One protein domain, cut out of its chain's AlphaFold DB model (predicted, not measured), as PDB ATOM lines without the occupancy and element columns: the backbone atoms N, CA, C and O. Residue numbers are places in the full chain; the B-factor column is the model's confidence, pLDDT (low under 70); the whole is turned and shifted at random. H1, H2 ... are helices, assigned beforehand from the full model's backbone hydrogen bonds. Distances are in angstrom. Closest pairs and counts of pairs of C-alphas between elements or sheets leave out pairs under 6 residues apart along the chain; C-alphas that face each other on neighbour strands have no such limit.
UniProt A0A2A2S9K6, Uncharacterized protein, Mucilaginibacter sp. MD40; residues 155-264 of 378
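This is residues 155 to 264 of the 378 residues of an uncharacterized protein of Mucilaginibacter sp. MD40 (UniProt A0A2A2S9K6). Two lobes sit at the ends of one long helix, H4, as in a dumbbell. H1 and H2 pack along H3 in one lobe; short H5 and H6 pack on H4 in the other. The printed part has 110 residues with six named helices, H1 to H6, and no named strand: all helix. It is loose, radius of gyration of the C-alphas 17.7 A, spanning 53 by 26 by 24 A.

H1, residues 155 to 165, touches residues 189 to 194 of H3, residues 188 to 202; closest C-alphas Met 159 and Ile 190, 6.4 A. H2, residues 171 to 183, forms a hairpin with H3, tilt 22 degrees; closest C-alphas Leu 178 and Leu 194, 6.2 A. Residues 188 to 193 of H3 touch residues 216 to 220 of H4, residues 213 to 238, at a steep tilt of 66 degrees; closest C-alphas Thr 189 and Ala 220, 5.4 A. Residues 231 to 236 of H4 touch H5, residues 243 to 250; closest C-alphas Tyr 236 and Ala 243, 5.1 A. Residues 229 to 233 of H4 touch H6, residues 256 to 263, about perpendicular at 89 degrees; closest C-alphas Arg 229 and Asp 262, 5.3 A. Every O i to N i+4 pair is within hydrogen-bond range in H1, H2, H3, H4 and H6; 3 of 4 in H5.

H1 begins at C-alpha 155 (-16.419, -27.201, 6.798). H3 measures 20.9 A and H4 37.7 A from first to last C-alpha. H6 ends at C-alpha 263 (-24.075, -38.058, -22.277).

The C-alphas farthest apart, Thr 206 and Leu 241, are 53.9 A apart. The printed part has no cut and no long link. Residues 204 to 210 have pLDDT under 70.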
ATOM      1  N   GLU A 155     -15.161 -27.361   7.533       73.44
ATOM      2  CA  GLU A 155     -16.419 -27.201   6.798       73.44
ATOM      3  C   GLU A 155     -17.636 -27.766   7.551       73.44
ATOM      4  O   GLU A 155     -18.694 -27.138   7.556       73.44
ATOM      5  N   ASN A 156     -17.502 -28.913   8.226       76.88
ATOM      6  CA  ASN A 156     -18.594 -29.519   8.995       76.88
ATOM      7  C   ASN A 156     -18.922 -28.698  10.245       76.88
ATOM      8  O   ASN A 156     -20.096 -28.544  10.589       76.88
ATOM      9  N   ILE A 157     -17.896 -28.120  10.878       78.38
ATOM     10  CA  ILE A 157     -18.045 -27.210  12.021       78.38
ATOM     11  C   ILE A 157     -18.772 -25.939  11.571       78.38
ATOM     12  O   ILE A 157     -19.785 -25.568  12.164       78.38
ATOM     13  N   LEU A 158     -18.329 -25.331  10.467       80.00
ATOM     14  CA  LEU A 158     -18.954 -24.131   9.908       80.00
ATOM     15  C   LEU A 158     -20.400 -24.387   9.442       80.00
ATOM     16  O   LEU A 158     -21.276 -23.546   9.636       80.00
ATOM     17  N   MET A 159     -20.693 -25.558   8.863       82.19
ATOM     18  CA  MET A 159     -22.066 -25.954   8.530       82.19
ATOM     19  C   MET A 159     -22.947 -26.080   9.774       82.19
ATOM     20  O   MET A 159     -24.077 -25.590   9.768       82.19
ATOM     21  N   ALA A 160     -22.452 -26.733  10.828       81.06
ATOM     22  CA  ALA A 160     -23.193 -26.895  12.075       81.06
ATOM     23  C   ALA A 160     -23.464 -25.539  12.748       81.06
ATOM     24  O   ALA A 160     -24.586 -25.288  13.199       81.06
ATOM     25  N   GLU A 161     -22.480 -24.637  12.739       83.50
ATOM     26  CA  GLU A 161     -22.618 -23.268  13.237       83.50
ATOM     27  C   GLU A 161     -23.676 -22.487  12.448       83.50
ATOM     28  O   GLU A 161     -24.592 -21.918  13.037       83.50
ATOM     29  N   LEU A 162     -23.622 -22.515  11.113       84.06
ATOM     30  CA  LEU A 162     -24.585 -21.817  10.258       84.06
ATOM     31  C   LEU A 162     -26.004 -22.394  10.351       84.06
ATOM     32  O   LEU A 162     -26.970 -21.655  10.188       84.06
ATOM     33  N   ILE A 163     -26.173 -23.690  10.614       84.00
ATOM     34  CA  ILE A 163     -27.503 -24.283  10.829       84.00
ATOM     35  C   ILE A 163     -28.075 -23.850  12.183       84.00
ATOM     36  O   ILE A 163     -29.256 -23.510  12.266       84.00
ATOM     37  N   THR A 164     -27.240 -23.829  13.223       81.25
ATOM     38  CA  THR A 164     -27.660 -23.520  14.598       81.25
ATOM     39  C   THR A 164     -27.891 -22.021  14.789       81.25
ATOM     40  O   THR A 164     -28.948 -21.601  15.252       81.25
ATOM     41  N   ASN A 165     -26.930 -21.205  14.356       80.50
ATOM     42  CA  ASN A 165     -26.895 -19.765  14.605       80.50
ATOM     43  C   ASN A 165     -27.351 -18.934  13.400       80.50
ATOM     44  O   ASN A 165     -27.574 -17.731  13.526       80.50
ATOM     45  N   GLY A 166     -27.556 -19.560  12.235       74.75
ATOM     46  CA  GLY A 166     -27.890 -18.871  10.985       74.75
ATOM     47  C   GLY A 166     -29.158 -18.026  11.034       74.75
ATOM     48  O   GLY A 166     -29.299 -17.057  10.290       74.75
ATOM     49  N   GLN A 167     -30.086 -18.367  11.930       75.50
ATOM     50  CA  GLN A 167     -31.316 -17.610  12.137       75.50
ATOM     51  C   GLN A 167     -31.083 -16.267  12.843       75.50
ATOM     52  O   GLN A 167     -31.932 -15.381  12.725       75.50
ATOM     53  N   HIS A 168     -29.965 -16.098  13.548       79.44
ATOM     54  CA  HIS A 168     -29.628 -14.865  14.260       79.44
ATOM     55  C   HIS A 168     -28.890 -13.852  13.383       79.44
ATOM     56  O   HIS A 168     -28.860 -12.672  13.727       79.44
ATOM     57  N   TYR A 169     -28.357 -14.268  12.229       82.62
ATOM     58  CA  TYR A 169     -27.736 -13.334  11.296       82.62
ATOM     59  C   TYR A 169     -28.766 -12.444  10.597       82.62
ATOM     60  O   TYR A 169     -29.862 -12.871  10.209       82.62
ATOM     61  N   SER A 170     -28.375 -11.188  10.391       83.38
ATOM     62  CA  SER A 170     -29.107 -10.248   9.550       83.38
ATOM     63  C   SER A 170     -28.948 -10.601   8.065       83.38
ATOM     64  O   SER A 170     -28.002 -11.273   7.650       83.38
ATOM     65  N   VAL A 171     -29.863 -10.113   7.224       84.88
ATOM     66  CA  VAL A 171     -29.787 -10.315   5.763       84.88
ATOM     67  C   VAL A 171     -28.485  -9.746   5.181       84.88
ATOM     68  O   VAL A 171     -27.918 -10.336   4.262       84.88
ATOM     69  N   GLN A 172     -27.991  -8.631   5.733       85.62
ATOM     70  CA  GLN A 172     -26.726  -8.009   5.327       85.62
ATOM     71  C   GLN A 172     -25.532  -8.912   5.663       85.62
ATOM     72  O   GLN A 172     -24.738  -9.209   4.775       85.62
ATOM     73  N   GLN A 173     -25.480  -9.455   6.883       85.25
ATOM     74  CA  GLN A 173     -24.423 -10.378   7.314       85.25
ATOM     75  C   GLN A 173     -24.398 -11.661   6.471       85.25
ATOM     76  O   GLN A 173     -23.338 -12.102   6.034       85.25
ATOM     77  N   ILE A 174     -25.567 -12.239   6.168       86.19
ATOM     78  CA  ILE A 174     -25.654 -13.416   5.288       86.19
ATOM     79  C   ILE A 174     -25.144 -13.077   3.880       86.19
ATOM     80  O   ILE A 174     -24.462 -13.891   3.258       86.19
ATOM     81  N   SER A 175     -25.449 -11.879   3.368       85.94
ATOM     82  CA  SER A 175     -24.967 -11.427   2.059       85.94
ATOM     83  C   SER A 175     -23.448 -11.241   2.026       85.94
ATOM     84  O   SER A 175     -22.819 -11.582   1.027       85.94
ATOM     85  N   GLU A 176     -22.855 -10.713   3.095       88.38
ATOM     86  CA  GLU A 176     -21.403 -10.551   3.227       88.38
ATOM     87  C   GLU A 176     -20.696 -11.905   3.282       88.38
ATOM     88  O   GLU A 176     -19.789 -12.147   2.486       88.38
ATOM     89  N   LEU A 177     -21.174 -12.830   4.121       86.69
ATOM     90  CA  LEU A 177     -20.654 -14.202   4.189       86.69
ATOM     91  C   LEU A 177     -20.751 -14.915   2.835       86.69
ATOM     92  O   LEU A 177     -19.835 -15.623   2.421       86.69
ATOM     93  N   LEU A 178     -21.844 -14.692   2.107       88.94
ATOM     94  CA  LEU A 178     -22.051 -15.260   0.781       88.94
ATOM     95  C   LEU A 178     -21.086 -14.668  -0.256       88.94
ATOM     96  O   LEU A 178     -20.638 -15.404  -1.133       88.94
ATOM     97  N   ASN A 179     -20.731 -13.387  -0.151       87.19
ATOM     98  CA  ASN A 179     -19.712 -12.766  -1.000       87.19
ATOM     99  C   ASN A 179     -18.305 -13.278  -0.670       87.19
ATOM    100  O   ASN A 179     -17.566 -13.635  -1.589       87.19
ATOM    101  N   ILE A 180     -17.957 -13.369   0.617       87.50
ATOM    102  CA  ILE A 180     -16.662 -13.886   1.083       87.50
ATOM    103  C   ILE A 180     -16.467 -15.319   0.589       87.50
ATOM    104  O   ILE A 180     -15.466 -15.620  -0.057       87.50
ATOM    105  N   GLU A 181     -17.455 -16.190   0.794       87.31
ATOM    106  CA  GLU A 181     -17.362 -17.589   0.375       87.31
ATOM    107  C   GLU A 181     -17.333 -17.732  -1.159       87.31
ATOM    108  O   GLU A 181     -16.676 -18.626  -1.692       87.31
ATOM    109  N   GLN A 182     -18.001 -16.840  -1.903       86.44
ATOM    110  CA  GLN A 182     -17.937 -16.830  -3.370       86.44
ATOM    111  C   GLN A 182     -16.578 -16.394  -3.918       86.44
ATOM    112  O   GLN A 182     -16.208 -16.831  -5.010       86.44
ATOM    113  N   GLN A 183     -15.857 -15.528  -3.208       83.38
ATOM    114  CA  GLN A 183     -14.537 -15.051  -3.620       83.38
ATOM    115  C   GLN A 183     -13.404 -15.952  -3.105       83.38
ATOM    116  O   GLN A 183     -12.414 -16.117  -3.814       83.38
ATOM    117  N   GLY A 184     -13.581 -16.562  -1.930       85.62
ATOM    118  CA  GLY A 184     -12.615 -17.441  -1.271       85.62
ATOM    119  C   GLY A 184     -12.713 -18.908  -1.701       85.62
ATOM    120  O   GLY A 184     -12.577 -19.237  -2.881       85.62
ATOM    121  N   GLU A 185     -12.930 -19.797  -0.724       78.44
ATOM    122  CA  GLU A 185     -12.835 -21.259  -0.880       78.44
ATOM    123  C   GLU A 185     -13.938 -21.881  -1.752       78.44
ATOM    124  O   GLU A 185     -13.765 -22.983  -2.274       78.44
ATOM    125  N   LYS A 186     -15.055 -21.171  -1.973       84.94
ATOM    126  CA  LYS A 186     -16.171 -21.603  -2.835       84.94
ATOM    127  C   LYS A 186     -16.740 -22.969  -2.441       84.94
ATOM    128  O   LYS A 186     -17.165 -23.745  -3.309       84.94
ATOM    129  N   ARG A 187     -16.811 -23.256  -1.138       84.06
ATOM    130  CA  ARG A 187     -17.370 -24.507  -0.610       84.06
ATOM    131  C   ARG A 187     -18.855 -24.579  -0.940       84.06
ATOM    132  O   ARG A 187     -19.670 -23.750  -0.533       84.06
ATOM    133  N   MET A 188     -19.222 -25.566  -1.754       83.00
ATOM    134  CA  MET A 188     -20.555 -25.644  -2.365       83.00
ATOM    135  C   MET A 188     -21.666 -25.846  -1.327       83.00
ATOM    136  O   MET A 188     -22.762 -25.316  -1.484       83.00
ATOM    137  N   THR A 189     -21.384 -26.611  -0.278       86.75
ATOM    138  CA  THR A 189     -22.269 -26.872   0.868       86.75
ATOM    139  C   THR A 189     -22.627 -25.571   1.595       86.75
ATOM    140  O   THR A 189     -23.809 -25.239   1.702       86.75
ATOM    141  N   ILE A 190     -21.618 -24.780   1.972       86.31
ATOM    142  CA  ILE A 190     -21.737 -23.479   2.639       86.31
ATOM    143  C   ILE A 190     -22.480 -22.482   1.749       86.31
ATOM    144  O   ILE A 190     -23.434 -21.843   2.188       86.31
ATOM    145  N   LEU A 191     -22.134 -22.405   0.460       87.19
ATOM    146  CA  LEU A 191     -22.826 -21.530  -0.492       87.19
ATOM    147  C   LEU A 191     -24.311 -21.875  -0.651       87.19
ATOM    148  O   LEU A 191     -25.142 -20.977  -0.791       87.19
ATOM    149  N   ILE A 192     -24.663 -23.164  -0.668       87.62
ATOM    150  CA  ILE A 192     -26.066 -23.595  -0.734       87.62
ATOM    151  C   ILE A 192     -26.784 -23.238   0.568       87.62
ATOM    152  O   ILE A 192     -27.896 -22.716   0.508       87.62
ATOM    153  N   LEU A 193     -26.148 -23.469   1.716       87.62
ATOM    154  CA  LEU A 193     -26.700 -23.161   3.031       87.62
ATOM    155  C   LEU A 193     -26.974 -21.657   3.198       87.62
ATOM    156  O   LEU A 193     -28.100 -21.273   3.513       87.62
ATOM    157  N   LEU A 194     -26.001 -20.801   2.873       88.62
ATOM    158  CA  LEU A 194     -26.145 -19.341   2.921       88.62
ATOM    159  C   LEU A 194     -27.235 -18.828   1.967       88.62
ATOM    160  O   LEU A 194     -27.990 -17.924   2.319       88.62
ATOM    161  N   ARG A 195     -27.380 -19.421   0.774       88.31
ATOM    162  CA  ARG A 195     -28.458 -19.061  -0.171       88.31
ATOM    163  C   ARG A 195     -29.844 -19.421   0.356       88.31
ATOM    164  O   ARG A 195     -30.787 -18.659   0.144       88.31
ATOM    165  N   GLU A 196     -29.982 -20.573   1.005       87.31
ATOM    166  CA  GLU A 196     -31.245 -20.987   1.623       87.31
ATOM    167  C   GLU A 196     -31.591 -20.086   2.819       87.31
ATOM    168  O   GLU A 196     -32.736 -19.644   2.921       87.31
ATOM    169  N   LEU A 197     -30.605 -19.731   3.655       85.38
ATOM    170  CA  LEU A 197     -30.765 -18.771   4.759       85.38
ATOM    171  C   LEU A 197     -31.160 -17.372   4.262       85.38
ATOM    172  O   LEU A 197     -32.075 -16.746   4.795       85.38
ATOM    173  N   TYR A 198     -30.519 -16.888   3.198       86.88
ATOM    174  CA  TYR A 198     -30.861 -15.599   2.598       86.88
ATOM    175  C   TYR A 198     -32.307 -15.588   2.090       86.88
ATOM    176  O   TYR A 198     -33.060 -14.645   2.324       86.88
ATOM    177  N   LYS A 199     -32.725 -16.669   1.418       84.88
ATOM    178  CA  LYS A 199     -34.075 -16.797   0.865       84.88
ATOM    179  C   LYS A 199     -35.146 -16.890   1.953       84.88
ATOM    180  O   LYS A 199     -36.193 -16.260   1.802       84.88
ATOM    181  N   SER A 200     -34.912 -17.655   3.020       82.56
ATOM    182  CA  SER A 200     -35.874 -17.787   4.124       82.56
ATOM    183  C   SER A 200     -36.107 -16.441   4.816       82.56
ATOM    184  O   SER A 200     -37.256 -16.051   5.030       82.56
ATOM    185  N   LYS A 201     -35.036 -15.670   5.046       78.50
ATOM    186  CA  LYS A 201     -35.113 -14.320   5.620       78.50
ATOM    187  C   LYS A 201     -35.762 -13.306   4.678       78.50
ATOM    188  O   LYS A 201     -36.643 -12.569   5.106       78.50
ATOM    189  N   ALA A 202     -35.394 -13.298   3.397       78.19
ATOM    190  CA  ALA A 202     -35.959 -12.369   2.414       78.19
ATOM    191  C   ALA A 202     -37.462 -12.588   2.159       78.19
ATOM    192  O   ALA A 202     -38.166 -11.658   1.777       78.19
ATOM    193  N   THR A 203     -37.961 -13.811   2.361       74.50
ATOM    194  CA  THR A 203     -39.385 -14.151   2.185       74.50
ATOM    195  C   THR A 203     -40.205 -14.055   3.474       74.50
ATOM    196  O   THR A 203     -41.405 -14.316   3.438       74.50
ATOM    197  N   GLY A 204     -39.590 -13.661   4.596       66.50
ATOM    198  CA  GLY A 204     -40.279 -13.473   5.875       66.50
ATOM    199  C   GLY A 204     -40.819 -14.765   6.493       66.50
ATOM    200  O   GLY A 204     -41.767 -14.714   7.273       66.50
ATOM    201  N   GLN A 205     -40.260 -15.930   6.145       64.50
ATOM    202  CA  GLN A 205     -40.684 -17.198   6.740       64.50
ATOM    203  C   GLN A 205     -40.264 -17.243   8.217       64.50
ATOM    204  O   GLN A 205     -39.080 -17.315   8.536       64.50
ATOM    205  N   THR A 206     -41.248 -17.183   9.116       56.62
ATOM    206  CA  THR A 206     -41.080 -17.209  10.582       56.62
ATOM    207  C   THR A 206     -41.041 -18.621  11.170       56.62
ATOM    208  O   THR A 206     -40.704 -18.788  12.339       56.62
ATOM    209  N   GLY A 207     -41.354 -19.649  10.374       55.97
ATOM    210  CA  GLY A 207     -41.123 -21.042  10.750       55.97
ATOM    211  C   GLY A 207     -39.630 -21.344  10.680       55.97
ATOM    212  O   GLY A 207     -39.019 -21.107   9.639       55.97
ATOM    213  N   GLY A 208     -39.051 -21.825  11.781       59.31
ATOM    214  CA  GLY A 208     -37.616 -22.078  11.927       59.31
ATOM    215  C   GLY A 208     -36.967 -22.739  10.707       59.31
ATOM    216  O   GLY A 208     -37.561 -23.568  10.011       59.31
ATOM    217  N   PHE A 209     -35.720 -22.352  10.443       68.06
ATOM    218  CA  PHE A 209     -34.895 -22.895   9.372       68.06
ATOM    219  C   PHE A 209     -34.553 -24.367   9.659       68.06
ATOM    220  O   PHE A 209     -33.529 -24.682  10.254       68.06
ATOM    221  N   ASN A 210     -35.437 -25.275   9.246       69.38
ATOM    222  CA  ASN A 210     -35.309 -26.713   9.472       69.38
ATOM    223  C   ASN A 210     -34.612 -27.384   8.283       69.38
ATOM    224  O   ASN A 210     -35.245 -28.096   7.499       69.38
ATOM    225  N   VAL A 211     -33.312 -27.131   8.116       77.56
ATOM    226  CA  VAL A 211     -32.496 -27.799   7.093       77.56
ATOM    227  C   VAL A 211     -31.420 -28.645   7.761       77.56
ATOM    228  O   VAL A 211     -30.624 -28.152   8.549       77.56
ATOM    229  N   THR A 212     -31.386 -29.933   7.427       81.81
ATOM    230  CA  THR A 212     -30.384 -30.875   7.957       81.81
ATOM    231  C   THR A 212     -29.116 -30.884   7.100       81.81
ATOM    232  O   THR A 212     -29.216 -30.748   5.877       81.81
ATOM    233  N   ILE A 213     -27.957 -31.177   7.698       80.75
ATOM    234  CA  ILE A 213     -26.662 -31.319   7.000       80.75
ATOM    235  C   ILE A 213     -26.776 -32.263   5.789       80.75
ATOM    236  O   ILE A 213     -26.468 -31.872   4.664       80.75
ATOM    237  N   ALA A 214     -27.377 -33.443   5.971       79.94
ATOM    238  CA  ALA A 214     -27.558 -34.433   4.904       79.94
ATOM    239  C   ALA A 214     -28.351 -33.903   3.687       79.94
ATOM    240  O   ALA A 214     -28.121 -34.307   2.544       79.94
ATOM    241  N   GLN A 215     -29.298 -32.982   3.898       83.12
ATOM    242  CA  GLN A 215     -30.042 -32.354   2.800       83.12
ATOM    243  C   GLN A 215     -29.170 -31.368   2.015       83.12
ATOM    244  O   GLN A 215     -29.284 -31.306   0.787       83.12
ATOM    245  N   ILE A 216     -28.308 -30.611   2.700       85.44
ATOM    246  CA  ILE A 216     -27.364 -29.677   2.073       85.44
ATOM    247  C   ILE A 216     -26.309 -30.441   1.284       85.44
ATOM    248  O   ILE A 216     -26.114 -30.148   0.105       85.44
ATOM    249  N   GLU A 217     -25.705 -31.470   1.873       83.69
ATOM    250  CA  GLU A 217     -24.733 -32.333   1.197       83.69
ATOM    251  C   GLU A 217     -25.332 -32.974  -0.055       83.69
ATOM    252  O   GLU A 217     -24.735 -32.948  -1.133       83.69
ATOM    253  N   ARG A 218     -26.576 -33.464   0.034       83.88
ATOM    254  CA  ARG A 218     -27.289 -34.004  -1.127       83.88
ATOM    255  C   ARG A 218     -27.483 -32.951  -2.219       83.88
ATOM    256  O   ARG A 218     -27.305 -33.259  -3.399       83.88
ATOM    257  N   LYS A 219     -27.849 -31.715  -1.863       85.94
ATOM    258  CA  LYS A 219     -27.970 -30.607  -2.827       85.94
ATOM    259  C   LYS A 219     -26.613 -30.250  -3.442       85.94
ATOM    260  O   LYS A 219     -26.547 -30.044  -4.656       85.94
ATOM    261  N   ALA A 220     -25.545 -30.223  -2.647       86.31
ATOM    262  CA  ALA A 220     -24.185 -29.953  -3.103       86.31
ATOM    263  C   ALA A 220     -23.708 -31.017  -4.099       86.31
ATOM    264  O   ALA A 220     -23.287 -30.675  -5.206       86.31
ATOM    265  N   LEU A 221     -23.899 -32.296  -3.773       86.06
ATOM    266  CA  LEU A 221     -23.575 -33.426  -4.641       86.06
ATOM    267  C   LEU A 221     -24.330 -33.352  -5.977       86.06
ATOM    268  O   LEU A 221     -23.732 -33.481  -7.045       86.06
ATOM    269  N   MET A 222     -25.638 -33.077  -5.945       84.50
ATOM    270  CA  MET A 222     -26.434 -32.909  -7.169       84.50
ATOM    271  C   MET A 222     -25.958 -31.712  -8.009       84.50
ATOM    272  O   MET A 222     -25.894 -31.808  -9.235       84.50
ATOM    273  N   SER A 223     -25.596 -30.595  -7.370       85.25
ATOM    274  CA  SER A 223     -25.058 -29.404  -8.043       85.25
ATOM    275  C   SER A 223     -23.722 -29.690  -8.741       85.25
ATOM    276  O   SER A 223     -23.536 -29.353  -9.917       85.25
ATOM    277  N   GLN A 224     -22.812 -30.390  -8.060       85.88
ATOM    278  CA  GLN A 224     -21.530 -30.820  -8.622       85.88
ATOM    279  C   GLN A 224     -21.731 -31.776  -9.806       85.88
ATOM    280  O   GLN A 224     -21.142 -31.569 -10.870       85.88
ATOM    281  N   GLN A 225     -22.628 -32.759  -9.679       86.56
ATOM    282  CA  GLN A 225     -22.968 -33.679 -10.771       86.56
ATOM    283  C   GLN A 225     -23.531 -32.952 -11.998       86.56
ATOM    284  O   GLN A 225     -23.161 -33.268 -13.129       86.56
ATOM    285  N   LEU A 226     -24.414 -31.967 -11.807       85.62
ATOM    286  CA  LEU A 226     -24.960 -31.165 -12.907       85.62
ATOM    287  C   LEU A 226     -23.878 -30.325 -13.591       85.62
ATOM    288  O   LEU A 226     -23.839 -30.253 -14.822       85.62
ATOM    289  N   THR A 227     -22.994 -29.713 -12.806       86.88
ATOM    290  CA  THR A 227     -21.872 -28.917 -13.317       86.88
ATOM    291  C   THR A 227     -20.941 -29.778 -14.164       86.88
ATOM    292  O   THR A 227     -20.653 -29.420 -15.309       86.88
ATOM    293  N   ARG A 228     -20.569 -30.957 -13.650       90.75
ATOM    294  CA  ARG A 228     -19.785 -31.963 -14.370       90.75
ATOM    295  C   ARG A 228     -20.467 -32.372 -15.674       90.75
ATOM    296  O   ARG A 228     -19.886 -32.202 -16.739       90.75
ATOM    297  N   ARG A 229     -21.735 -32.797 -15.624       90.19
ATOM    298  CA  ARG A 229     -22.527 -33.182 -16.810       90.19
ATOM    299  C   ARG A 229     -22.555 -32.103 -17.882       90.19
ATOM    300  O   ARG A 229     -22.410 -32.393 -19.066       90.19
ATOM    301  N   ASN A 230     -22.765 -30.851 -17.485       89.69
ATOM    302  CA  ASN A 230     -22.822 -29.733 -18.420       89.69
ATOM    303  C   ASN A 230     -21.460 -29.439 -19.054       89.69
ATOM    304  O   ASN A 230     -21.410 -29.086 -20.233       89.69
ATOM    305  N   TYR A 231     -20.376 -29.576 -18.290       92.25
ATOM    306  CA  TYR A 231     -19.017 -29.465 -18.808       92.25
ATOM    307  C   TYR A 231     -18.718 -30.591 -19.806       92.25
ATOM    308  O   TYR A 231     -18.419 -30.296 -20.958       92.25
ATOM    309  N   VAL A 232     -18.947 -31.848 -19.417       92.31
ATOM    310  CA  VAL A 232     -18.768 -33.042 -20.263       92.31
ATOM    311  C   VAL A 232     -19.524 -32.907 -21.581       92.31
ATOM    312  O   VAL A 232     -18.951 -33.044 -22.655       92.31
ATOM    313  N   ARG A 233     -20.811 -32.542 -21.533       91.44
ATOM    314  CA  ARG A 233     -21.631 -32.352 -22.742       91.44
ATOM    315  C   ARG A 233     -21.117 -31.234 -23.642       91.44
ATOM    316  O   ARG A 233     -21.332 -31.285 -24.849       91.44
ATOM    317  N   ARG A 234     -20.507 -30.196 -23.071       92.06
ATOM    318  CA  ARG A 234     -19.937 -29.079 -23.832       92.06
ATOM    319  C   ARG A 234     -18.645 -29.500 -24.520       92.06
ATOM    320  O   ARG A 234     -18.524 -29.257 -25.716       92.06
ATOM    321  N   VAL A 235     -17.748 -30.147 -23.778       92.62
ATOM    322  CA  VAL A 235     -16.495 -30.710 -24.295       92.62
ATOM    323  C   VAL A 235     -16.807 -31.700 -25.412       92.62
ATOM    324  O   VAL A 235     -16.418 -31.466 -26.548       92.62
ATOM    325  N   TYR A 236     -17.662 -32.690 -25.149       92.19
ATOM    326  CA  TYR A 236     -18.046 -33.708 -26.130       92.19
ATOM    327  C   TYR A 236     -18.697 -33.127 -27.395       92.19
ATOM    328  O   TYR A 236     -18.505 -33.636 -28.494       92.19
ATOM    329  N   ARG A 237     -19.472 -32.037 -27.284       91.00
ATOM    330  CA  ARG A 237     -20.026 -31.348 -28.466       91.00
ATOM    331  C   ARG A 237     -18.959 -30.655 -29.309       91.00
ATOM    332  O   ARG A 237     -19.149 -30.556 -30.515       91.00
ATOM    333  N   LYS A 238     -17.902 -30.137 -28.681       92.06
ATOM    334  CA  LYS A 238     -16.815 -29.411 -29.345       92.06
ATOM    335  C   LYS A 238     -15.781 -30.371 -29.933       92.06
ATOM    336  O   LYS A 238     -15.357 -30.181 -31.065       92.06
ATOM    337  N   ASN A 239     -15.397 -31.389 -29.170       89.06
ATOM    338  CA  ASN A 239     -14.361 -32.348 -29.514       89.06
ATOM    339  C   ASN A 239     -14.770 -33.733 -29.003       89.06
ATOM    340  O   ASN A 239     -14.714 -33.993 -27.808       89.06
ATOM    341  N   LYS A 240     -15.241 -34.601 -29.905       91.38
ATOM    342  CA  LYS A 240     -15.756 -35.933 -29.544       91.38
ATOM    343  C   LYS A 240     -14.651 -36.955 -29.310       91.38
ATOM    344  O   LYS A 240     -14.819 -37.816 -28.455       91.38
ATOM    345  N   LEU A 241     -13.578 -36.876 -30.099       89.12
ATOM    346  CA  LEU A 241     -12.516 -37.883 -30.123       89.12
ATOM    347  C   LEU A 241     -11.653 -37.810 -28.867       89.12
ATOM    348  O   LEU A 241     -11.373 -38.847 -28.290       89.12
ATOM    349  N   PHE A 242     -11.328 -36.596 -28.417       90.94
ATOM    350  CA  PHE A 242     -10.502 -36.374 -27.224       90.94
ATOM    351  C   PHE A 242     -11.319 -35.917 -26.006       90.94
ATOM    352  O   PHE A 242     -10.831 -35.216 -25.117       90.94
ATOM    353  N   ALA A 243     -12.623 -36.221 -26.007       89.88
ATOM    354  CA  ALA A 243     -13.531 -35.748 -24.969       89.88
ATOM    355  C   ALA A 243     -13.188 -36.338 -23.600       89.88
ATOM    356  O   ALA A 243     -13.383 -35.672 -22.586       89.88
ATOM    357  N   LEU A 244     -12.736 -37.594 -23.575       91.00
ATOM    358  CA  LEU A 244     -12.428 -38.295 -22.338       91.00
ATOM    359  C   LEU A 244     -11.181 -37.689 -21.697       91.00
ATOM    360  O   LEU A 244     -11.241 -37.306 -20.540       91.00
ATOM    361  N   GLU A 245     -10.111 -37.490 -22.464       91.50
ATOM    362  CA  GLU A 245      -8.845 -36.917 -22.001       91.50
ATOM    363  C   GLU A 245      -9.022 -35.479 -21.502       91.50
ATOM    364  O   GLU A 245      -8.538 -35.126 -20.426       91.50
ATOM    365  N   GLU A 246      -9.772 -34.649 -22.238       92.25
ATOM    366  CA  GLU A 246     -10.051 -33.265 -21.832       92.25
ATOM    367  C   GLU A 246     -10.912 -33.212 -20.558       92.25
ATOM    368  O   GLU A 246     -10.715 -32.349 -19.699       92.25
ATOM    369  N   VAL A 247     -11.849 -34.151 -20.388       92.06
ATOM    370  CA  VAL A 247     -12.632 -34.254 -19.151       92.06
ATOM    371  C   VAL A 247     -11.781 -34.781 -17.998       92.06
ATOM    372  O   VAL A 247     -11.867 -34.221 -16.903       92.06
ATOM    373  N   SER A 248     -10.948 -35.794 -18.231       91.56
ATOM    374  CA  SER A 248     -10.072 -36.397 -17.225       91.56
ATOM    375  C   SER A 248      -9.009 -35.420 -16.724       91.56
ATOM    376  O   SER A 248      -8.696 -35.425 -15.538       91.56
ATOM    377  N   ALA A 249      -8.546 -34.484 -17.562       90.88
ATOM    378  CA  ALA A 249      -7.660 -33.398 -17.132       90.88
ATOM    379  C   ALA A 249      -8.280 -32.516 -16.031       90.88
ATOM    380  O   ALA A 249      -7.572 -31.971 -15.186       90.88
ATOM    381  N   LYS A 250      -9.612 -32.372 -16.026       88.88
ATOM    382  CA  LYS A 250     -10.349 -31.615 -15.005       88.88
ATOM    383  C   LYS A 250     -10.913 -32.495 -13.886       88.88
ATOM    384  O   LYS A 250     -11.115 -32.012 -12.773       88.88
ATOM    385  N   TYR A 251     -11.211 -33.753 -14.188       89.50
ATOM    386  CA  TYR A 251     -11.777 -34.737 -13.273       89.50
ATOM    387  C   TYR A 251     -10.944 -36.027 -13.368       89.50
ATOM    388  O   TYR A 251     -11.314 -36.907 -14.139       89.50
ATOM    389  N   PRO A 252      -9.840 -36.153 -12.611       87.62
ATOM    390  CA  PRO A 252      -8.893 -37.266 -12.759       87.62
ATOM    391  C   PRO A 252      -9.528 -38.658 -12.640       87.62
ATOM    392  O   PRO A 252      -9.199 -39.552 -13.410       87.62
ATOM    393  N   ASP A 253     -10.522 -38.812 -11.761       89.19
ATOM    394  CA  ASP A 253     -11.230 -40.083 -11.533       89.19
ATOM    395  C   ASP A 253     -12.342 -40.365 -12.565       89.19
ATOM    396  O   ASP A 253     -13.193 -41.240 -12.373       89.19
ATOM    397  N   TYR A 254     -12.426 -39.574 -13.637       90.94
ATOM    398  CA  TYR A 254     -13.504 -39.683 -14.613       90.94
ATOM    399  C   TYR A 254     -13.266 -40.848 -15.573       90.94
ATOM    400  O   TYR A 254     -12.293 -40.870 -16.322       90.94
ATOM    401  N   THR A 255     -14.193 -41.805 -15.570       91.56
ATOM    402  CA  THR A 255     -14.113 -43.026 -16.380       91.56
ATOM    403  C   THR A 255     -14.998 -42.962 -17.623       91.56
ATOM    404  O   THR A 255     -15.966 -42.199 -17.698       91.56
ATOM    405  N   GLU A 256     -14.723 -43.828 -18.597       89.56
ATOM    406  CA  GLU A 256     -15.529 -43.945 -19.817       89.56
ATOM    407  C   GLU A 256     -17.003 -44.291 -19.521       89.56
ATOM    408  O   GLU A 256     -17.921 -43.730 -20.122       89.56
ATOM    409  N   ALA A 257     -17.259 -45.138 -18.518       90.06
ATOM    410  CA  ALA A 257     -18.618 -45.452 -18.078       90.06
ATOM    411  C   ALA A 257     -19.379 -44.197 -17.601       90.06
ATOM    412  O   ALA A 257     -20.577 -44.043 -17.861       90.06
ATOM    413  N   MET A 258     -18.683 -43.262 -16.942       89.25
ATOM    414  CA  MET A 258     -19.264 -41.989 -16.509       89.25
ATOM    415  C   MET A 258     -19.549 -41.059 -17.688       89.25
ATOM    416  O   MET A 258     -20.588 -40.390 -17.677       89.25
ATOM    417  N   LEU A 259     -18.683 -41.057 -18.709       90.00
ATOM    418  CA  LEU A 259     -18.893 -40.311 -19.952       90.00
ATOM    419  C   LEU A 259     -20.208 -40.729 -20.608       90.00
ATOM    420  O   LEU A 259     -21.069 -39.884 -20.864       90.00
ATOM    421  N   GLN A 260     -20.401 -42.035 -20.804       88.56
ATOM    422  CA  GLN A 260     -21.633 -42.570 -21.383       88.56
ATOM    423  C   GLN A 260     -22.854 -42.167 -20.546       88.56
ATOM    424  O   GLN A 260     -23.812 -41.598 -21.072       88.56
ATOM    425  N   ALA A 261     -22.793 -42.348 -19.222       87.62
ATOM    426  CA  ALA A 261     -23.890 -41.999 -18.321       87.62
ATOM    427  C   ALA A 261     -24.258 -40.501 -18.341       87.62
ATOM    428  O   ALA A 261     -25.437 -40.144 -18.269       87.62
ATOM    429  N   ASP A 262     -23.274 -39.604 -18.437       88.69
ATOM    430  CA  ASP A 262     -23.500 -38.157 -18.448       88.69
ATOM    431  C   ASP A 262     -23.975 -37.643 -19.826       88.69
ATOM    432  O   ASP A 262     -24.724 -36.652 -19.903       88.69
ATOM    433  N   LEU A 263     -23.610 -38.335 -20.914       88.31
ATOM    434  CA  LEU A 263     -24.075 -38.058 -22.277       88.31
ATOM    435  C   LEU A 263     -25.493 -38.554 -22.555       88.31
ATOM    436  O   LEU A 263     -26.153 -37.975 -23.422       88.31
ATOM    437  N   LEU A 264     -26.000 -39.541 -21.807       82.56
ATOM    438  CA  LEU A 264     -27.392 -39.981 -21.900       82.56
ATOM    439  C   LEU A 264     -28.342 -38.801 -21.630       82.56
ATOM    440  O   LEU A 264     -28.606 -38.387 -20.495       82.56
TER     441      LEU A 264